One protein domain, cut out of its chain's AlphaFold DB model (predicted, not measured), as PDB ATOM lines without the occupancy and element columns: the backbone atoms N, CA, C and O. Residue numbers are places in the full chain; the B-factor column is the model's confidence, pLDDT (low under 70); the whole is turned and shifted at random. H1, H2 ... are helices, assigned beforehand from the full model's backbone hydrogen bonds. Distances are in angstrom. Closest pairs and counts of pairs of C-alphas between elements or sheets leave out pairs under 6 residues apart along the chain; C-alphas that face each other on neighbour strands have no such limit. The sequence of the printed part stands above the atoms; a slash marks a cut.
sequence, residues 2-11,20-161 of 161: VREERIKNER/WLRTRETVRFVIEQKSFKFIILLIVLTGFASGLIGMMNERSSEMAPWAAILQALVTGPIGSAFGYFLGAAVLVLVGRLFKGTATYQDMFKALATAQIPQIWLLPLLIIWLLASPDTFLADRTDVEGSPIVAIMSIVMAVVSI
ATOM      1  N   VAL A   2      -9.126 -15.905   3.610       59.84
ATOM      2  CA  VAL A   2      -9.953 -15.669   4.831       59.84
ATOM      3  C   VAL A   2     -10.914 -14.466   4.733       59.84
ATOM      4  O   VAL A   2     -12.039 -14.513   5.224       59.84
ATOM      5  N   ARG A   3     -10.498 -13.373   4.076       57.25
ATOM      6  CA  ARG A   3     -11.327 -12.163   3.918       57.25
ATOM      7  C   ARG A   3     -12.486 -12.355   2.930       57.25
ATOM      8  O   ARG A   3     -13.553 -11.800   3.147       57.25
ATOM      9  N   GLU A   4     -12.288 -13.146   1.877       53.94
ATOM     10  CA  GLU A   4     -13.320 -13.408   0.863       53.94
ATOM     11  C   GLU A   4     -14.375 -14.392   1.369       53.94
ATOM     12  O   GLU A   4     -15.561 -14.178   1.134       53.94
ATOM     13  N   GLU A   5     -13.974 -15.409   2.140       58.41
ATOM     14  CA  GLU A   5     -14.919 -16.294   2.832       58.41
ATOM     15  C   GLU A   5     -15.758 -15.538   3.863       58.41
ATOM     16  O   GLU A   5     -16.969 -15.741   3.923       58.41
ATOM     17  N   ARG A   6     -15.152 -14.612   4.623       60.38
ATOM     18  CA  ARG A   6     -15.882 -13.785   5.593       60.38
ATOM     19  C   ARG A   6     -16.924 -12.891   4.903       60.38
ATOM     20  O   ARG A   6     -18.084 -12.906   5.299       60.38
ATOM     21  N   ILE A   7     -16.546 -12.218   3.813       58.25
ATOM     22  CA  ILE A   7     -17.466 -11.392   3.008       58.25
ATOM     23  C   ILE A   7     -18.572 -12.247   2.364       58.25
ATOM     24  O   ILE A   7     -19.722 -11.817   2.288       58.25
ATOM     25  N   LYS A   8     -18.260 -13.465   1.902       57.97
ATOM     26  CA  LYS A   8     -19.257 -14.391   1.342       57.97
ATOM     27  C   LYS A   8     -20.258 -14.857   2.403       57.97
ATOM     28  O   LYS A   8     -21.447 -14.920   2.104       57.97
ATOM     29  N   ASN A   9     -19.794 -15.137   3.620       60.44
ATOM     30  CA  ASN A   9     -20.648 -15.533   4.741       60.44
ATOM     31  C   ASN A   9     -21.560 -14.369   5.184       60.44
ATOM     32  O   ASN A   9     -22.741 -14.571   5.436       60.44
ATOM     33  N   GLU A  10     -21.052 -13.132   5.166       62.53
ATOM     34  CA  GLU A  10     -21.811 -11.918   5.509       62.53
ATOM     35  C   GLU A  10     -22.918 -11.570   4.499       62.53
ATOM     36  O   GLU A  10     -23.981 -11.095   4.896       62.53
ATOM     37  N   ARG A  11     -22.734 -11.854   3.200       62.91
ATOM     38  CA  ARG A  11     -23.784 -11.649   2.176       62.91
ATOM     39  C   ARG A  11     -25.013 -12.547   2.370       62.91
ATOM     40  O   ARG A  11     -26.056 -12.246   1.798       62.91
ATOM     41  N   TRP A  20     -30.662 -15.456  16.556       91.06
ATOM     42  CA  TRP A  20     -30.947 -16.541  17.497       91.06
ATOM     43  C   TRP A  20     -29.764 -17.485  17.721       91.06
ATOM     44  O   TRP A  20     -29.579 -17.989  18.822       91.06
ATOM     45  N   LEU A  21     -28.961 -17.737  16.683       92.25
ATOM     46  CA  LEU A  21     -27.893 -18.748  16.726       92.25
ATOM     47  C   LEU A  21     -26.500 -18.161  16.477       92.25
ATOM     48  O   LEU A  21     -25.492 -18.751  16.857       92.25
ATOM     49  N   ARG A  22     -26.428 -16.998  15.826       92.56
ATOM     50  CA  ARG A  22     -25.196 -16.334  15.384       92.56
ATOM     51  C   ARG A  22     -25.137 -14.888  15.875       92.56
ATOM     52  O   ARG A  22     -24.607 -14.014  15.192       92.56
ATOM     53  N   THR A  23     -25.626 -14.626  17.089       91.38
ATOM     54  CA  THR A  23     -25.826 -13.280  17.658       91.38
ATOM     55  C   THR A  23     -24.638 -12.339  17.448       91.38
ATOM     56  O   THR A  23     -24.806 -11.227  16.952       91.38
ATOM     57  N   ARG A  24     -23.412 -12.784  17.762       92.94
ATOM     58  CA  ARG A  24     -22.199 -11.958  17.621       92.94
ATOM     59  C   ARG A  24     -21.924 -11.566  16.167       92.94
ATOM     60  O   ARG A  24     -21.513 -10.437  15.908       92.94
ATOM     61  N   GLU A  25     -22.116 -12.495  15.237       93.69
ATOM     62  CA  GLU A  25     -21.908 -12.268  13.804       93.69
ATOM     63  C   GLU A  25     -22.988 -11.335  13.259       93.69
ATOM     64  O   GLU A  25     -22.669 -10.362  12.582       93.69
ATOM     65  N   THR A  26     -24.244 -11.560  13.649       95.19
ATOM     66  CA  THR A  26     -25.385 -10.725  13.273       95.19
ATOM     67  C   THR A  26     -25.247  -9.290  13.773       95.19
ATOM     68  O   THR A  26     -25.398  -8.353  12.993       95.19
ATOM     69  N   VAL A  27     -24.919  -9.095  15.054       95.50
ATOM     70  CA  VAL A  27     -24.719  -7.760  15.638       95.50
ATOM     71  C   VAL A  27     -23.585  -7.031  14.928       95.50
ATOM     72  O   VAL A  27     -23.751  -5.883  14.518       95.50
ATOM     73  N   ARG A  28     -22.454  -7.708  14.708       94.88
ATOM     74  CA  ARG A  28     -21.319  -7.128  13.984       94.88
ATOM     75  C   ARG A  28     -21.693  -6.735  12.554       94.88
ATOM     76  O   ARG A  28     -21.386  -5.623  12.132       94.88
ATOM     77  N   PHE A  29     -22.404  -7.608  11.845       94.81
ATOM     78  CA  PHE A  29     -22.901  -7.343  10.499       94.81
ATOM     79  C   PHE A  29     -23.824  -6.116  10.452       94.81
ATOM     80  O   PHE A  29     -23.684  -5.274   9.564       94.81
ATOM     81  N   VAL A  30     -24.733  -5.960  11.420       95.62
ATOM     82  CA  VAL A  30     -25.613  -4.782  11.486       95.62
ATOM     83  C   VAL A  30     -24.830  -3.503  11.787       95.62
ATOM     84  O   VAL A  30     -25.067  -2.483  11.138       95.62
ATOM     85  N   ILE A  31     -23.868  -3.546  12.714       95.94
ATOM     86  CA  ILE A  31     -23.022  -2.391  13.050       95.94
ATOM     87  C   ILE A  31     -22.229  -1.914  11.827       95.94
ATOM     88  O   ILE A  31     -22.265  -0.720  11.504       95.94
ATOM     89  N   GLU A  32     -21.546  -2.843  11.153       94.69
ATOM     90  CA  GLU A  32     -20.585  -2.549  10.086       94.69
ATOM     91  C   GLU A  32     -21.260  -2.278   8.729       94.69
ATOM     92  O   GLU A  32     -20.781  -1.431   7.977       94.69
ATOM     93  N   GLN A  33     -22.366  -2.960   8.400       93.44
ATOM     94  CA  GLN A  33     -22.909  -2.962   7.030       93.44
ATOM     95  C   GLN A  33     -24.299  -2.343   6.882       93.44
ATOM     96  O   GLN A  33     -24.674  -1.943   5.776       93.44
ATOM     97  N   LYS A  34     -25.105  -2.265   7.949       93.75
ATOM     98  CA  LYS A  34     -26.476  -1.750   7.831       93.75
ATOM     99  C   LYS A  34     -26.536  -0.243   8.055       93.75
ATOM    100  O   LYS A  34     -25.872   0.340   8.917       93.75
ATOM    101  N   SER A  35     -27.377   0.393   7.243       94.50
ATOM    102  CA  SER A  35     -27.634   1.828   7.309       94.50
ATOM    103  C   SER A  35     -28.464   2.185   8.539       94.50
ATOM    104  O   SER A  35     -29.185   1.358   9.095       94.50
ATOM    105  N   PHE A  36     -28.437   3.459   8.925       94.50
ATOM    106  CA  PHE A  36     -29.247   3.939  10.045       94.50
ATOM    107  C   PHE A  36     -30.761   3.792   9.799       94.50
ATOM    108  O   PHE A  36     -31.523   3.613  10.741       94.50
ATOM    109  N   LYS A  37     -31.209   3.764   8.532       96.88
ATOM    110  CA  LYS A  37     -32.614   3.488   8.177       96.88
ATOM    111  C   LYS A  37     -33.064   2.099   8.637       96.88
ATOM    112  O   LYS A  37     -34.191   1.945   9.089       96.88
ATOM    113  N   PHE A  38     -32.178   1.104   8.557       96.88
ATOM    114  CA  PHE A  38     -32.455  -0.233   9.080       96.88
ATOM    115  C   PHE A  38     -32.631  -0.203  10.603       96.88
ATOM    116  O   PHE A  38     -33.536  -0.837  11.127       96.88
ATOM    117  N   ILE A  39     -31.825   0.594  11.306       97.62
ATOM    118  CA  ILE A  39     -31.931   0.761  12.761       97.62
ATOM    119  C   ILE A  39     -33.252   1.431  13.147       97.62
ATOM    120  O   ILE A  39     -33.911   0.977  14.074       97.62
ATOM    121  N   ILE A  40     -33.685   2.452  12.399       97.50
ATOM    122  CA  ILE A  40     -35.003   3.078  12.591       97.50
ATOM    123  C   ILE A  40     -36.121   2.044  12.415       97.50
ATOM    124  O   ILE A  40     -37.030   1.998  13.236       97.50
ATOM    125  N   LEU A  41     -36.039   1.176  11.399       97.94
ATOM    126  CA  LEU A  41     -37.006   0.089  11.223       97.94
ATOM    127  C   LEU A  41     -37.035  -0.849  12.440       97.94
ATOM    128  O   LEU A  41     -38.117  -1.180  12.918       97.94
ATOM    129  N   LEU A  42     -35.871  -1.249  12.965       97.94
ATOM    130  CA  LEU A  42     -35.808  -2.080  14.172       97.94
ATOM    131  C   LEU A  42     -36.452  -1.384  15.372       97.94
ATOM    132  O   LEU A  42     -37.218  -2.011  16.094       97.94
ATOM    133  N   ILE A  43     -36.194  -0.091  15.565       97.94
ATOM    134  CA  ILE A  43     -36.804   0.707  16.638       97.94
ATOM    135  C   ILE A  43     -38.324   0.755  16.489       97.94
ATOM    136  O   ILE A  43     -39.032   0.563  17.468       97.94
ATOM    137  N   VAL A  44     -38.838   0.955  15.274       98.31
ATOM    138  CA  VAL A  44     -40.287   0.970  15.036       98.31
ATOM    139  C   VAL A  44     -40.911  -0.387  15.360       98.31
ATOM    140  O   VAL A  44     -41.911  -0.445  16.067       98.31
ATOM    141  N   LEU A  45     -40.317  -1.485  14.891       98.00
ATOM    142  CA  LEU A  45     -40.860  -2.829  15.111       98.00
ATOM    143  C   LEU A  45     -40.770  -3.264  16.579       98.00
ATOM    144  O   LEU A  45     -41.748  -3.740  17.150       98.00
ATOM    145  N   THR A  46     -39.608  -3.079  17.204       96.38
ATOM    146  CA  THR A  46     -39.401  -3.414  18.624       96.38
ATOM    147  C   THR A  46     -40.227  -2.513  19.525       96.38
ATOM    148  O   THR A  46     -40.867  -2.993  20.450       96.38
ATOM    149  N   GLY A  47     -40.297  -1.223  19.207       96.88
ATOM    150  CA  GLY A  47     -41.141  -0.268  19.897       96.88
ATOM    151  C   GLY A  47     -42.611  -0.620  19.810       96.88
ATOM    152  O   GLY A  47     -43.281  -0.595  20.832       96.88
ATOM    153  N   PHE A  48     -43.107  -1.008  18.636       97.81
ATOM    154  CA  PHE A  48     -44.487  -1.458  18.489       97.81
ATOM    155  C   PHE A  48     -44.779  -2.688  19.365       97.81
ATOM    156  O   PHE A  48     -45.784  -2.699  20.074       97.81
ATOM    157  N   ALA A  49     -43.873  -3.672  19.399       95.94
ATOM    158  CA  ALA A  49     -43.994  -4.821  20.299       95.94
ATOM    159  C   ALA A  49     -43.998  -4.391  21.771       95.94
ATOM    160  O   ALA A  49     -44.896  -4.780  22.509       95.94
ATOM    161  N   SER A  50     -43.039  -3.565  22.193       93.94
ATOM    162  CA  SER A  50     -42.968  -3.040  23.562       93.94
ATOM    163  C   SER A  50     -44.204  -2.230  23.945       93.94
ATOM    164  O   SER A  50     -44.657  -2.328  25.078       93.94
ATOM    165  N   GLY A  51     -44.762  -1.458  23.010       94.25
ATOM    166  CA  GLY A  51     -46.006  -0.720  23.197       94.25
ATOM    167  C   GLY A  51     -47.163  -1.670  23.480       94.25
ATOM    168  O   GLY A  51     -47.806  -1.538  24.509       94.25
ATOM    169  N   LEU A  52     -47.363  -2.686  22.633       94.19
ATOM    170  CA  LEU A  52     -48.399  -3.701  22.851       94.19
ATOM    171  C   LEU A  52     -48.214  -4.440  24.182       94.19
ATOM    172  O   LEU A  52     -49.185  -4.645  24.899       94.19
ATOM    173  N   ILE A  53     -46.976  -4.802  24.532       91.75
ATOM    174  CA  ILE A  53     -46.660  -5.456  25.810       91.75
ATOM    175  C   ILE A  53     -46.976  -4.537  26.994       91.75
ATOM    176  O   ILE A  53     -47.515  -5.002  27.991       91.75
ATOM    177  N   GLY A  54     -46.656  -3.246  26.895       89.50
ATOM    178  CA  GLY A  54     -46.922  -2.269  27.952       89.50
ATOM    179  C   GLY A  54     -48.410  -2.065  28.225       89.50
ATOM    180  O   GLY A  54     -48.781  -1.795  29.356       89.50
ATOM    181  N   MET A  55     -49.250  -2.260  27.209       88.50
ATOM    182  CA  MET A  55     -50.708  -2.155  27.320       88.50
ATOM    183  C   MET A  55     -51.350  -3.395  27.943       88.50
ATOM    184  O   MET A  55     -52.513  -3.362  28.350       88.50
ATOM    185  N   MET A  56     -50.605  -4.498  28.036       85.62
ATOM    186  CA  MET A  56     -51.059  -5.664  28.780       85.62
ATOM    187  C   MET A  56     -51.154  -5.300  30.262       85.62
ATOM    188  O   MET A  56     -50.204  -4.769  30.839       85.62
ATOM    189  N   ASN A  57     -52.250  -5.688  30.911       67.56
ATOM    190  CA  ASN A  57     -52.535  -5.382  32.321       67.56
ATOM    191  C   ASN A  57     -52.832  -3.899  32.619       67.56
ATOM    192  O   ASN A  57     -52.872  -3.514  33.789       67.56
ATOM    193  N   GLU A  58     -53.040  -3.051  31.608       67.94
ATOM    194  CA  GLU A  58     -53.630  -1.729  31.838       67.94
ATOM    195  C   GLU A  58     -55.148  -1.867  32.006       67.94
ATOM    196  O   GLU A  58     -55.760  -2.702  31.352       67.94
ATOM    197  N   ARG A  59     -55.787  -1.019  32.827       67.94
ATOM    198  CA  ARG A  59     -57.261  -0.912  32.930       67.94
ATOM    199  C   ARG A  59     -57.864  -0.268  31.680       67.94
ATOM    200  O   ARG A  59     -58.491   0.785  31.738       67.94
ATOM    201  N   SER A  60     -57.604  -0.879  30.536       71.69
ATOM    202  CA  SER A  60     -57.945  -0.383  29.210       71.69
ATOM    203  C   SER A  60     -58.884  -1.340  28.482       71.69
ATOM    204  O   SER A  60     -58.997  -1.286  27.263       71.69
ATOM    205  N   SER A  61     -59.604  -2.187  29.224       70.25
ATOM    206  CA  SER A  61     -60.553  -3.167  28.685       70.25
ATOM    207  C   SER A  61     -61.665  -2.537  27.839       70.25
ATOM    208  O   SER A  61     -62.209  -3.191  26.956       70.25
ATOM    209  N   GLU A  62     -61.968  -1.253  28.048       80.81
ATOM    210  CA  GLU A  62     -62.923  -0.492  27.231       80.81
ATOM    211  C   GLU A  62     -62.332   0.022  25.904       80.81
ATOM    212  O   GLU A  62     -63.062   0.496  25.029       80.81
ATOM    213  N   MET A  63     -61.011  -0.038  25.726       88.00
ATOM    214  CA  MET A  63     -60.358   0.446  24.518       88.00
ATOM    215  C   MET A  63     -60.560  -0.520  23.354       88.00
ATOM    216  O   MET A  63     -60.299  -1.718  23.436       88.00
ATOM    217  N   ALA A  64     -60.947   0.031  22.204       91.88
ATOM    218  CA  ALA A  64     -61.061  -0.754  20.988       91.88
ATOM    219  C   ALA A  64     -59.683  -1.306  20.543       91.88
ATOM    220  O   ALA A  64     -58.702  -0.555  20.526       91.88
ATOM    221  N   PRO A  65     -59.590  -2.563  20.067       92.19
ATOM    222  CA  PRO A  65     -58.309  -3.184  19.697       92.19
ATOM    223  C   PRO A  65     -57.516  -2.421  18.627       92.19
ATOM    224  O   PRO A  65     -56.289  -2.359  18.666       92.19
ATOM    225  N   TRP A  66     -58.202  -1.790  17.670       93.25
ATOM    226  CA  TRP A  66     -57.547  -0.971  16.646       93.25
ATOM    227  C   TRP A  66     -56.916   0.299  17.237       93.25
ATOM    228  O   TRP A  66     -55.855   0.723  16.779       93.25
ATOM    229  N   ALA A  67     -57.544   0.890  18.260       93.31
ATOM    230  CA  ALA A  67     -57.016   2.060  18.951       93.31
ATOM    231  C   ALA A  67     -55.761   1.676  19.739       93.31
ATOM    232  O   ALA A  67     -54.763   2.392  19.675       93.31
ATOM    233  N   ALA A  68     -55.770   0.489  20.359       93.31
ATOM    234  CA  ALA A  68     -54.604  -0.071  21.027       93.31
ATOM    235  C   ALA A  68     -53.412  -0.256  20.072       93.31
ATOM    236  O   ALA A  68     -52.297   0.173  20.365       93.31
ATOM    237  N   ILE A  69     -53.653  -0.814  18.879       95.44
ATOM    238  CA  ILE A  69     -52.623  -0.977  17.842       95.44
ATOM    239  C   ILE A  69     -52.026   0.375  17.434       95.44
ATOM    240  O   ILE A  69     -50.802   0.508  17.362       95.44
ATOM    241  N   LEU A  70     -52.864   1.384  17.174       95.44
ATOM    242  CA  LEU A  70     -52.388   2.713  16.782       95.44
ATOM    243  C   LEU A  70     -51.601   3.389  17.907       95.44
ATOM    244  O   LEU A  70     -50.542   3.963  17.650       95.44
ATOM    245  N   GLN A  71     -52.079   3.297  19.149       94.25
ATOM    246  CA  GLN A  71     -51.383   3.845  20.308       94.25
ATOM    247  C   GLN A  71     -50.007   3.197  20.480       94.25
ATOM    248  O   GLN A  71     -49.012   3.917  20.606       94.25
ATOM    249  N   ALA A  72     -49.923   1.866  20.424       95.88
ATOM    250  CA  ALA A  72     -48.663   1.134  20.519       95.88
ATOM    251  C   ALA A  72     -47.699   1.482  19.374       95.88
ATOM    252  O   ALA A  72     -46.501   1.647  19.607       95.88
ATOM    253  N   LEU A  73     -48.209   1.642  18.149       96.75
ATOM    254  CA  LEU A  73     -47.401   1.984  16.976       96.75
ATOM    255  C   LEU A  73     -46.801   3.396  17.057       96.75
ATOM    256  O   LEU A  73     -45.750   3.646  16.474       96.75
ATOM    257  N   VAL A  74     -47.444   4.318  17.776       95.25
ATOM    258  CA  VAL A  74     -46.956   5.694  17.948       95.25
ATOM    259  C   VAL A  74     -46.074   5.819  19.190       95.25
ATOM    260  O   VAL A  74     -44.937   6.279  19.107       95.25
ATOM    261  N   THR A  75     -46.583   5.405  20.349       94.25
ATOM    262  CA  THR A  75     -45.916   5.614  21.646       94.25
ATOM    263  C   THR A  75     -44.750   4.651  21.866       94.25
ATOM    264  O   THR A  75     -43.702   5.050  22.378       94.25
ATOM    265  N   GLY A  76     -44.888   3.407  21.408       95.94
ATOM    266  CA  GLY A  76     -43.896   2.353  21.573       95.94
ATOM    267  C   GLY A  76     -42.533   2.677  20.944       95.94
ATOM    268  O   GLY A  76     -41.513   2.627  21.643       95.94
ATOM    269  N   PRO A  77     -42.462   3.063  19.652       97.44
ATOM    270  CA  PRO A  77     -41.217   3.485  19.003       97.44
ATOM    271  C   PRO A  77     -40.536   4.685  19.663       97.44
ATOM    272  O   PRO A  77     -39.311   4.731  19.729       97.44
ATOM    273  N   ILE A  78     -41.307   5.644  20.184       96.75
ATOM    274  CA  ILE A  78     -40.754   6.810  20.890       96.75
ATOM    275  C   ILE A  78     -40.081   6.364  22.193       96.75
ATOM    276  O   ILE A  78     -38.925   6.715  22.443       96.75
ATOM    277  N   GLY A  79     -40.778   5.551  22.995       94.94
ATOM    278  CA  GLY A  79     -40.250   5.041  24.262       94.94
ATOM    279  C   GLY A  79     -39.006   4.172  24.072       94.94
ATOM    280  O   GLY A  79     -38.005   4.358  24.760       94.94
ATOM    281  N   SER A  80     -39.023   3.273  23.088       95.06
ATOM    282  CA  SER A  80     -37.875   2.415  22.764       95.06
ATOM    283  C   SER A  80     -36.693   3.196  22.185       95.06
ATOM    284  O   SER A  80     -35.565   2.964  22.610       95.06
ATOM    285  N   ALA A  81     -36.913   4.178  21.302       96.25
ATOM    286  CA  ALA A  81     -35.841   5.054  20.820       96.25
ATOM    287  C   ALA A  81     -35.130   5.768  21.978       96.25
ATOM    288  O   ALA A  81     -33.898   5.793  22.035       96.25
ATOM    289  N   PHE A  82     -35.908   6.315  22.917       96.94
ATOM    290  CA  PHE A  82     -35.383   6.977  24.107       96.94
ATOM    291  C   PHE A  82     -34.658   5.996  25.039       96.94
ATOM    292  O   PHE A  82     -33.537   6.265  25.478       96.94
ATOM    293  N   GLY A  83     -35.252   4.826  25.284       95.50
ATOM    294  CA  GLY A  83     -34.657   3.759  26.083       95.50
ATOM    295  C   GLY A  83     -33.323   3.279  25.513       95.50
ATOM    296  O   GLY A  83     -32.345   3.166  26.248       95.50
ATOM    297  N   TYR A  84     -33.234   3.076  24.197       96.00
ATOM    298  CA  TYR A  84     -31.985   2.675  23.550       96.00
ATOM    299  C   TYR A  84     -30.949   3.793  23.551       96.00
ATOM    300  O   TYR A  84     -29.760   3.515  23.680       96.00
ATOM    301  N   PHE A  85     -31.379   5.051  23.432       96.50
ATOM    302  CA  PHE A  85     -30.488   6.203  23.515       96.50
ATOM    303  C   PHE A  85     -29.800   6.259  24.888       96.50
ATOM    304  O   PHE A  85     -28.570   6.273  24.982       96.50
ATOM    305  N   LEU A  86     -30.583   6.195  25.968       97.62
ATOM    306  CA  LEU A  86     -30.041   6.170  27.327       97.62
ATOM    307  C   LEU A  86     -29.239   4.893  27.601       97.62
ATOM    308  O   LEU A  86     -28.127   4.960  28.128       97.62
ATOM    309  N   GLY A  87     -29.769   3.737  27.201       96.69
ATOM    310  CA  GLY A  87     -29.127   2.439  27.388       96.69
ATOM    311  C   GLY A  87     -27.761   2.372  26.714       96.69
ATOM    312  O   GLY A  87     -26.786   1.959  27.337       96.69
ATOM    313  N   ALA A  88     -27.644   2.862  25.478       97.12
ATOM    314  CA  ALA A  88     -26.369   2.928  24.777       97.12
ATOM    315  C   ALA A  88     -25.359   3.826  25.505       97.12
ATOM    316  O   ALA A  88     -24.188   3.464  25.601       97.12
ATOM    317  N   ALA A  89     -25.791   4.963  26.062       97.00
ATOM    318  CA  ALA A  89     -24.903   5.857  26.801       97.00
ATOM    319  C   ALA A  89     -24.349   5.173  28.058       97.00
ATOM    320  O   ALA A  89     -23.135   5.159  28.273       97.00
ATOM    321  N   VAL A  90     -25.225   4.539  28.843       97.62
ATOM    322  CA  VAL A  90     -24.838   3.782  30.040       97.62
ATOM    323  C   VAL A  90     -23.891   2.640  29.673       97.62
ATOM    324  O   VAL A  90     -22.824   2.512  30.269       97.62
ATOM    325  N   LEU A  91     -24.224   1.843  28.656       96.25
ATOM    326  CA  LEU A  91     -23.414   0.693  28.249       96.25
ATOM    327  C   LEU A  91     -22.051   1.092  27.678       96.25
ATOM    328  O   LEU A  91     -21.076   0.376  27.889       96.25
ATOM    329  N   VAL A  92     -21.935   2.240  27.005       97.50
ATOM    330  CA  VAL A  92     -20.629   2.782  26.594       97.50
ATOM    331  C   VAL A  92     -19.796   3.162  27.812       97.50
ATOM    332  O   VAL A  92     -18.610   2.841  27.852       97.50
ATOM    333  N   LEU A  93     -20.390   3.833  28.804       96.44
ATOM    334  CA  LEU A  93     -19.684   4.213  30.030       96.44
ATOM    335  C   LEU A  93     -19.191   2.976  30.782       96.44
ATOM    336  O   LEU A  93     -18.006   2.891  31.099       96.44
ATOM    337  N   VAL A  94     -20.068   1.990  30.988       96.50
ATOM    338  CA  VAL A  94     -19.710   0.711  31.613       96.50
ATOM    339  C   VAL A  94     -18.639  -0.003  30.790       96.50
ATOM    340  O   VAL A  94     -17.614  -0.399  31.332       96.50
ATOM    341  N   GLY A  95     -18.811  -0.101  29.471       95.31
ATOM    342  CA  GLY A  95     -17.840  -0.726  28.577       95.31
ATOM    343  C   GLY A  95     -16.451  -0.094  28.681       95.31
ATOM    344  O   GLY A  95     -15.456  -0.815  28.728       95.31
ATOM    345  N   ARG A  96     -16.364   1.237  28.802       96.06
ATOM    346  CA  ARG A  96     -15.091   1.953  28.986       96.06
ATOM    347  C   ARG A  96     -14.385   1.591  30.294       96.06
ATOM    348  O   ARG A  96     -13.159   1.507  30.286       96.06
ATOM    349  N   LEU A  97     -15.118   1.310  31.376       96.50
ATOM    350  CA  LEU A  97     -14.523   0.824  32.633       96.50
ATOM    351  C   LEU A  97     -13.787  -0.512  32.436       96.50
ATOM    352  O   LEU A  97     -12.760  -0.755  33.064       96.50
ATOM    353  N   PHE A  98     -14.259  -1.339  31.501       96.31
ATOM    354  CA  PHE A  98     -13.651  -2.620  31.127       96.31
ATOM    355  C   PHE A  98     -12.773  -2.534  29.869       96.31
ATOM    356  O   PHE A  98     -12.549  -3.539  29.198       96.31
ATOM    357  N   LYS A  99     -12.250  -1.341  29.543       95.81
ATOM    358  CA  LYS A  99     -11.379  -1.090  28.373       95.81
ATOM    359  C   LYS A  99     -12.047  -1.365  27.014       95.81
ATOM    360  O   LYS A  99     -11.361  -1.609  26.022       95.81
ATOM    361  N   GLY A 100     -13.376  -1.321  26.946       93.56
ATOM    362  CA  GLY A 100     -14.135  -1.419  25.703       93.56
ATOM    363  C   GLY A 100     -13.869  -0.235  24.768       93.56
ATOM    364  O   GLY A 100     -13.706   0.901  25.210       93.56
ATOM    365  N   THR A 101     -13.850  -0.507  23.463       94.88
ATOM    366  CA  THR A 101     -13.478   0.467  22.417       94.88
ATOM    367  C   THR A 101     -14.638   0.860  21.500       94.88
ATOM    368  O   THR A 101     -14.430   1.595  20.538       94.88
ATOM    369  N   ALA A 102     -15.848   0.355  21.758       93.44
ATOM    370  CA  ALA A 102     -17.025   0.645  20.947       93.44
ATOM    371  C   ALA A 102     -17.403   2.132  21.028       93.44
ATOM    372  O   ALA A 102     -17.362   2.746  22.102       93.44
ATOM    373  N   THR A 103     -17.806   2.711  19.897       96.56
ATOM    374  CA  THR A 103     -18.372   4.061  19.884       96.56
ATOM    375  C   THR A 103     -19.817   4.045  20.387       96.56
ATOM    376  O   THR A 103     -20.463   2.999  20.473       96.56
ATOM    377  N   TYR A 104     -20.361   5.225  20.687       96.81
ATOM    378  CA  TYR A 104     -21.779   5.350  21.024       96.81
ATOM    379  C   TYR A 104     -22.696   4.855  19.902       96.81
ATOM    380  O   TYR A 104     -23.674   4.162  20.166       96.81
ATOM    381  N   GLN A 105     -22.353   5.159  18.648       96.56
ATOM    382  CA  GLN A 105     -23.124   4.695  17.498       96.56
ATOM    383  C   GLN A 105     -23.089   3.170  17.375       96.56
ATOM    384  O   GLN A 105     -24.129   2.568  17.115       96.56
ATOM    385  N   ASP A 106     -21.933   2.542  17.610       96.44
ATOM    386  CA  ASP A 106     -21.818   1.081  17.591       96.44
ATOM    387  C   ASP A 106     -22.684   0.453  18.681       96.44
ATOM    388  O   ASP A 106     -23.424  -0.489  18.406       96.44
ATOM    389  N   MET A 107     -22.647   1.008  19.898       96.88
ATOM    390  CA  MET A 107     -23.449   0.506  21.014       96.88
ATOM    391  C   MET A 107     -24.949   0.683  20.770       96.88
ATOM    392  O   MET A 107     -25.722  -0.234  21.018       96.88
ATOM    393  N   PHE A 108     -25.367   1.829  20.231       97.50
ATOM    394  CA  PHE A 108     -26.767   2.080  19.892       97.50
ATOM    395  C   PHE A 108     -27.281   1.096  18.831       97.50
ATOM    396  O   PHE A 108     -28.348   0.502  18.996       97.50
ATOM    397  N   LYS A 109     -26.497   0.854  17.770       97.19
ATOM    398  CA  LYS A 109     -26.816  -0.166  16.761       97.19
ATOM    399  C   LYS A 109     -26.850  -1.569  17.365       97.19
ATOM    400  O   LYS A 109     -27.753  -2.339  17.041       97.19
ATOM    401  N   ALA A 110     -25.891  -1.900  18.230       96.06
ATOM    402  CA  ALA A 110     -25.826  -3.197  18.899       96.06
ATOM    403  C   ALA A 110     -27.074  -3.445  19.749       96.06
ATOM    404  O   ALA A 110     -27.697  -4.496  19.624       96.06
ATOM    405  N   LEU A 111     -27.469  -2.449  20.544       95.69
ATOM    406  CA  LEU A 111     -28.628  -2.525  21.420       95.69
ATOM    407  C   LEU A 111     -29.916  -2.711  20.615       95.69
ATOM    408  O   LEU A 111     -30.640  -3.664  20.868       95.69
ATOM    409  N   ALA A 112     -30.149  -1.900  19.579       96.31
ATOM    410  CA  ALA A 112     -31.314  -2.064  18.704       96.31
ATOM    411  C   ALA A 112     -31.345  -3.439  18.004       96.31
ATOM    412  O   ALA A 112     -32.408  -4.027  17.823       96.31
ATOM    413  N   THR A 113     -30.178  -3.978  17.633       96.69
ATOM    414  CA  THR A 113     -30.066  -5.304  16.999       96.69
ATOM    415  C   THR A 113     -30.369  -6.438  17.976       96.69
ATOM    416  O   THR A 113     -30.993  -7.425  17.596       96.69
ATOM    417  N   ALA A 114     -29.966  -6.299  19.241       94.38
ATOM    418  CA  ALA A 114     -30.230  -7.293  20.278       94.38
ATOM    419  C   ALA A 114     -31.730  -7.475  20.565       94.38
ATOM    420  O   ALA A 114     -32.124  -8.506  21.089       94.38
ATOM    421  N   GLN A 115     -32.565  -6.504  20.188       94.19
ATOM    422  CA  GLN A 115     -34.014  -6.534  20.396       94.19
ATOM    423  C   GLN A 115     -34.779  -7.225  19.254       94.19
ATOM    424  O   GLN A 115     -35.992  -7.392  19.331       94.19
ATOM    425  N   ILE A 116     -34.097  -7.667  18.190       95.50
ATOM    426  CA  ILE A 116     -34.734  -8.369  17.065       95.50
ATOM    427  C   ILE A 116     -35.585  -9.581  17.497       95.50
ATOM    428  O   ILE A 116     -36.679  -9.721  16.950       95.50
ATOM    429  N   PRO A 117     -35.168 -10.447  18.445       93.38
ATOM    430  CA  PRO A 117     -36.007 -11.554  18.912       93.38
ATOM    431  C   PRO A 117     -37.394 -11.104  19.387       93.38
ATOM    432  O   PRO A 117     -38.387 -11.750  19.070       93.38
ATOM    433  N   GLN A 118     -37.493  -9.944  20.039       92.06
ATOM    434  CA  GLN A 118     -38.767  -9.397  20.506       92.06
ATOM    435  C   GLN A 118     -39.723  -9.050  19.351       92.06
ATOM    436  O   GLN A 118     -40.936  -9.153  19.503       92.06
ATOM    437  N   ILE A 119     -39.204  -8.697  18.168       95.38
ATOM    438  CA  ILE A 119     -40.026  -8.427  16.973       95.38
ATOM    439  C   ILE A 119     -40.866  -9.656  16.603       95.38
ATOM    440  O   ILE A 119     -41.993  -9.512  16.131       95.38
ATOM    441  N   TRP A 120     -40.356 -10.864  16.856       94.00
ATOM    442  CA  TRP A 120     -41.078 -12.109  16.581       94.00
ATOM    443  C   TRP A 120     -42.306 -12.315  17.471       94.00
ATOM    444  O   TRP A 120     -43.150 -13.144  17.140       94.00
ATOM    445  N   LEU A 121     -42.462 -11.537  18.548       92.31
ATOM    446  CA  LEU A 121     -43.693 -11.520  19.333       92.31
ATOM    447  C   LEU A 121     -44.827 -10.774  18.631       92.31
ATOM    448  O   LEU A 121     -45.982 -11.040  18.938       92.31
ATOM    449  N   LEU A 122     -44.545  -9.869  17.687       94.88
ATOM    450  CA  LEU A 122     -45.580  -9.034  17.066       94.88
ATOM    451  C   LEU A 122     -46.759  -9.832  16.495       94.88
ATOM    452  O   LEU A 122     -47.892  -9.490  16.832       94.88
ATOM    453  N   PRO A 123     -46.559 -10.891  15.680       95.25
ATOM    454  CA  PRO A 123     -47.684 -11.664  15.161       95.25
ATOM    455  C   PRO A 123     -48.528 -12.269  16.282       95.25
ATOM    456  O   PRO A 123     -49.752 -12.204  16.231       95.25
ATOM    457  N   LEU A 124     -47.877 -12.803  17.317       94.00
ATOM    458  CA  LEU A 124     -48.549 -13.403  18.463       94.00
ATOM    459  C   LEU A 124     -49.363 -12.365  19.249       94.00
ATOM    460  O   LEU A 124     -50.529 -12.609  19.552       94.00
ATOM    461  N   LEU A 125     -48.767 -11.208  19.546       94.38
ATOM    462  CA  LEU A 125     -49.410 -10.123  20.290       94.38
ATOM    463  C   LEU A 125     -50.615  -9.562  19.530       94.38
ATOM    464  O   LEU A 125     -51.675  -9.374  20.116       94.38
ATOM    465  N   ILE A 126     -50.478  -9.352  18.218       95.50
ATOM    466  CA  ILE A 126     -51.570  -8.862  17.368       95.50
ATOM    467  C   ILE A 126     -52.702  -9.889  17.304       95.50
ATOM    468  O   ILE A 126     -53.865  -9.519  17.454       95.50
ATOM    469  N   ILE A 127     -52.384 -11.174  17.110       95.12
ATOM    470  CA  ILE A 127     -53.397 -12.236  17.095       95.12
ATOM    471  C   ILE A 127     -54.127 -12.288  18.436       95.12
ATOM    472  O   ILE A 127     -55.352 -12.350  18.444       95.12
ATOM    473  N   TRP A 128     -53.411 -12.219  19.561       93.25
ATOM    474  CA  TRP A 128     -54.031 -12.252  20.884       93.25
ATOM    475  C   TRP A 128     -54.941 -11.047  21.130       93.25
ATOM    476  O   TRP A 128     -56.095 -11.229  21.514       93.25
ATOM    477  N   LEU A 129     -54.468  -9.837  20.833       93.81
ATOM    478  CA  LEU A 129     -55.252  -8.612  20.978       93.81
ATOM    479  C   LEU A 129     -56.530  -8.636  20.125       93.81
ATOM    480  O   LEU A 129     -57.580  -8.196  20.582       93.81
ATOM    481  N   LEU A 130     -56.463  -9.144  18.891       94.25
ATOM    482  CA  LEU A 130     -57.626  -9.194  18.000       94.25
ATOM    483  C   LEU A 130     -58.585 -10.345  18.328       94.25
ATOM    484  O   LEU A 130     -59.794 -10.182  18.190       94.25
ATOM    485  N   ALA A 131     -58.062 -11.505  18.730       93.31
ATOM    486  CA  ALA A 131     -58.868 -12.695  18.996       93.31
ATOM    487  C   ALA A 131     -59.473 -12.708  20.405       93.31
ATOM    488  O   ALA A 131     -60.506 -13.336  20.626       93.31
ATOM    489  N   SER A 132     -58.820 -12.076  21.382       91.25
ATOM    490  CA  SER A 132     -59.257 -12.085  22.783       91.25
ATOM    491  C   SER A 132     -58.877 -10.782  23.502       91.25
ATOM    492  O   SER A 132     -58.114 -10.820  24.476       91.25
ATOM    493  N   PRO A 133     -59.414  -9.628  23.057       89.50
ATOM    494  CA  PRO A 133     -59.099  -8.324  23.642       89.50
ATOM    495  C   PRO A 133     -59.421  -8.250  25.135       89.50
ATOM    496  O   PRO A 133     -58.619  -7.711  25.893       89.50
ATOM    497  N   ASP A 134     -60.499  -8.907  25.569       87.38
ATOM    498  CA  ASP A 134     -60.927  -8.987  26.973       87.38
ATOM    499  C   ASP A 134     -59.903  -9.678  27.883       87.38
ATOM    500  O   ASP A 134     -59.983  -9.569  29.097       87.38
ATOM    501  N   THR A 135     -58.942 -10.413  27.316       89.00
ATOM    502  CA  THR A 135     -57.840 -11.025  28.081       89.00
ATOM    503  C   THR A 135     -56.509 -10.312  27.893       89.00
ATOM    504  O   THR A 135     -55.629 -10.440  28.738       89.00
ATOM    505  N   PHE A 136     -56.352  -9.571  26.796       90.50
ATOM    506  CA  PHE A 136     -55.137  -8.821  26.497       90.50
ATOM    507  C   PHE A 136     -55.113  -7.477  27.239       90.50
ATOM    508  O   PHE A 136     -54.093  -7.109  27.813       90.50
ATOM    509  N   LEU A 137     -56.244  -6.761  27.229       90.50
ATOM    510  CA  LEU A 137     -56.411  -5.408  27.779       90.50
ATOM    511  C   LEU A 137     -57.064  -5.392  29.173       90.50
ATOM    512  O   LEU A 137     -57.377  -4.320  29.685       90.50
ATOM    513  N   ALA A 138     -57.336  -6.556  29.766       85.31
ATOM    514  CA  ALA A 138     -57.901  -6.627  31.110       85.31
ATOM    515  C   ALA A 138     -56.851  -6.383  32.195       85.31
ATOM    516  O   ALA A 138     -55.660  -6.649  32.008       85.31
ATOM    517  N   ASP A 139     -57.328  -5.935  33.359       83.31
ATOM    518  CA  ASP A 139     -56.521  -5.908  34.575       83.31
ATOM    519  C   ASP A 139     -56.116  -7.346  34.934       83.31
ATOM    520  O   ASP A 139     -56.904  -8.290  34.811       83.31
ATOM    521  N   ARG A 140     -54.873  -7.531  35.382       75.12
ATOM    522  CA  ARG A 140     -54.306  -8.861  35.648       75.12
ATOM    523  C   ARG A 140     -55.126  -9.625  36.684       75.12
ATOM    524  O   ARG A 140     -55.220 -10.846  36.592       75.12
ATOM    525  N   THR A 141     -55.702  -8.911  37.650       80.56
ATOM    526  CA  THR A 141     -56.546  -9.486  38.704       80.56
ATOM    527  C   THR A 141     -57.847 -10.068  38.166       80.56
ATOM    528  O   THR A 141     -58.368 -11.020  38.737       80.56
ATOM    529  N   ASP A 142     -58.359  -9.529  37.060       81.75
ATOM    530  CA  ASP A 142     -59.666  -9.905  36.513       81.75
ATOM    531  C   ASP A 142     -59.582 -11.176  35.660       81.75
ATOM    532  O   ASP A 142     -60.572 -11.878  35.457       81.75
ATOM    533  N   VAL A 143     -58.381 -11.491  35.172       81.94
ATOM    534  CA  VAL A 143     -58.101 -12.643  34.303       81.94
ATOM    535  C   VAL A 143     -57.141 -13.647  34.941       81.94
ATOM    536  O   VAL A 143     -56.637 -14.558  34.272       81.94
ATOM    537  N   GLU A 144     -56.895 -13.507  36.246       77.50
ATOM    538  CA  GLU A 144     -56.088 -14.440  37.023       77.50
ATOM    539  C   GLU A 144     -56.734 -15.838  37.001       77.50
ATOM    540  O   GLU A 144     -57.922 -16.012  37.259       77.50
ATOM    541  N   GLY A 145     -55.954 -16.855  36.620       80.19
ATOM    542  CA  GLY A 145     -56.446 -18.227  36.429       80.19
ATOM    543  C   GLY A 145     -56.943 -18.553  35.015       80.19
ATOM    544  O   GLY A 145     -57.217 -19.719  34.728       80.19
ATOM    545  N   SER A 146     -56.999 -17.578  34.101       85.81
ATOM    546  CA  SER A 146     -57.323 -17.840  32.697       85.81
ATOM    547  C   SER A 146     -56.229 -18.686  32.016       85.81
ATOM    548  O   SER A 146     -55.059 -18.279  32.005       85.81
ATOM    549  N   PRO A 147     -56.565 -19.836  31.390       87.00
ATOM    550  CA  PRO A 147     -55.579 -20.685  30.722       87.00
ATOM    551  C   PRO A 147     -54.800 -19.958  29.623       87.00
ATOM    552  O   PRO A 147     -53.606 -20.200  29.454       87.00
ATOM    553  N   ILE A 148     -55.448 -19.033  28.900       85.56
ATOM    554  CA  ILE A 148     -54.787 -18.273  27.832       85.56
ATOM    555  C   ILE A 148     -53.733 -17.321  28.405       85.56
ATOM    556  O   ILE A 148     -52.611 -17.293  27.914       85.56
ATOM    557  N   VAL A 149     -54.037 -16.628  29.506       84.25
ATOM    558  CA  VAL A 149     -53.095 -15.717  30.175       84.25
ATOM    559  C   VAL A 149     -51.909 -16.491  30.754       84.25
ATOM    560  O   VAL A 149     -50.770 -16.031  30.661       84.25
ATOM    561  N   ALA A 150     -52.143 -17.691  31.294       85.94
ATOM    562  CA  ALA A 150     -51.080 -18.563  31.787       85.94
ATOM    563  C   ALA A 150     -50.131 -19.009  30.659       85.94
ATOM    564  O   ALA A 150     -48.914 -18.868  30.790       85.94
ATOM    565  N   ILE A 151     -50.676 -19.479  29.528       87.19
ATOM    566  CA  ILE A 151     -49.883 -19.873  28.351       87.19
ATOM    567  C   ILE A 151     -49.075 -18.682  27.832       87.19
ATOM    568  O   ILE A 151     -47.866 -18.796  27.628       87.19
ATOM    569  N   MET A 152     -49.715 -17.524  27.667       85.81
ATOM    570  CA  MET A 152     -49.043 -16.336  27.141       85.81
ATOM    571  C   MET A 152     -47.967 -15.815  28.093       85.81
ATOM    572  O   MET A 152     -46.905 -15.409  27.635       85.81
ATOM    573  N   SER A 153     -48.169 -15.912  29.410       82.12
ATOM    574  CA  SER A 153     -47.139 -15.559  30.395       82.12
ATOM    575  C   SER A 153     -45.884 -16.428  30.256       82.12
ATOM    576  O   SER A 153     -44.773 -15.912  30.357       82.12
ATOM    577  N   ILE A 154     -46.042 -17.726  29.972       85.56
ATOM    578  CA  ILE A 154     -44.910 -18.632  29.722       85.56
ATOM    579  C   ILE A 154     -44.188 -18.236  28.431       85.56
ATOM    580  O   ILE A 154     -42.964 -18.124  28.428       85.56
ATOM    581  N   VAL A 155     -44.931 -17.980  27.349       85.12
ATOM    582  CA  VAL A 155     -44.339 -17.557  26.070       85.12
ATOM    583  C   VAL A 155     -43.551 -16.257  26.237       85.12
ATOM    584  O   VAL A 155     -42.409 -16.165  25.791       85.12
ATOM    585  N   MET A 156     -44.118 -15.279  26.942       81.00
ATOM    586  CA  MET A 156     -43.455 -14.006  27.222       81.00
ATOM    587  C   MET A 156     -42.197 -14.185  28.074       81.00
ATOM    588  O   MET A 156     -41.180 -13.558  27.781       81.00
ATOM    589  N   ALA A 157     -42.229 -15.058  29.085       79.31
ATOM    590  CA  ALA A 157     -41.060 -15.350  29.911       79.31
ATOM    591  C   ALA A 157     -39.912 -15.953  29.089       79.31
ATOM    592  O   ALA A 157     -38.772 -15.542  29.261       79.31
ATOM    593  N   VAL A 158     -40.204 -16.867  28.156       77.19
ATOM    594  CA  VAL A 158     -39.187 -17.477  27.280       77.19
ATOM    595  C   VAL A 158     -38.528 -16.450  26.358       77.19
ATOM    596  O   VAL A 158     -37.348 -16.582  26.060       77.19
ATOM    597  N   VAL A 159     -39.269 -15.432  25.912       67.62
ATOM    598  CA  VAL A 159     -38.744 -14.410  24.990       67.62
ATOM    599  C   VAL A 159     -38.097 -13.222  25.715       67.62
ATOM    600  O   VAL A 159     -37.334 -12.476  25.108       67.62
ATOM    601  N   SER A 160     -38.375 -13.050  27.009       58.03
ATOM    602  CA  SER A 160     -37.807 -11.972  27.835       58.03
ATOM    603  C   SER A 160     -36.483 -12.349  28.523       58.03
ATOM    604  O   SER A 160     -35.923 -11.513  29.232       58.03
ATOM    605  N   ILE A 161     -36.009 -13.589  28.342       50.34
ATOM    606  CA  ILE A 161     -34.716 -14.115  28.823       50.34
ATOM    607  C   ILE A 161     -33.720 -14.115  27.662       50.34
ATOM    608  O   ILE A 161     -32.566 -13.686  27.888       50.34
TER     609      ILE A 161
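What this domain is: This is residues 2 to 11 and 20 to 161 of the 161 residues of the protein "Yip1 domain-containing protein" of Planococcus plakortidis (UniProt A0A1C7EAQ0). The long helix H4 crosses H3 steeply, and the chain returns through H5, H6 and H7, which pack on H3. H2 packs on H5 at one end, residues 2 to 8 of H1 stick out beyond it, and H9 lies near H7. The printed part has 152 residues with nine named helices, H1 to H9 in order, and no named strand: all helix. It is elongated, 56 by 31 by 27 A, and only just loose, close to compact, with a radius of gyration of the C-alphas of 18.2 A.

Where its parts are: H1, residues 2 to 10, begins at C-alpha 2 (-9.953, -15.669, 4.831). H2 is residues 23 to 33, H3 36 to 55, 28.2 A long, and H4 65 to 97, 45.8 A, with a kink of 29 degrees near residue 74. H5 is residues 104 to 114, H6 116 to 119, H7 122 to 131, H8 133 to 136, and H9 147 to 159, ending at C-alpha 159 (-38.744, -14.410, 24.990).

How they stand to each other: H3, the hub, touches H4, closest at the C-alphas of Gly 47 and Pro 77, 3.9 A, at a steep tilt of 63 degrees, opposite ways. It touches H6 at Thr 46 and Ile 119, C-alphas 5.3 A apart. H2 touches H5, closest C-alphas Val 27 and Ala 110, 5.7 A. H7 and H8 only just touch, only at the corner, with 3 pairs of C-alphas within 8 A. H7 and H9 are near each other. O i to N i+4 pairs are all within hydrogen-bond range in H1, H2, H3, H5, H7 and H9, and 27 of 29 in H4; H6 and H8 are too short for such a pair.

The domain as a whole: Residues 12 to 19 are not printed; C-alphas 11 and 20 are 17.6 A apart. No link printed whole is long. pLDDT is under 70 at residues 2 to 11, 57 to 59 and 159 to 161.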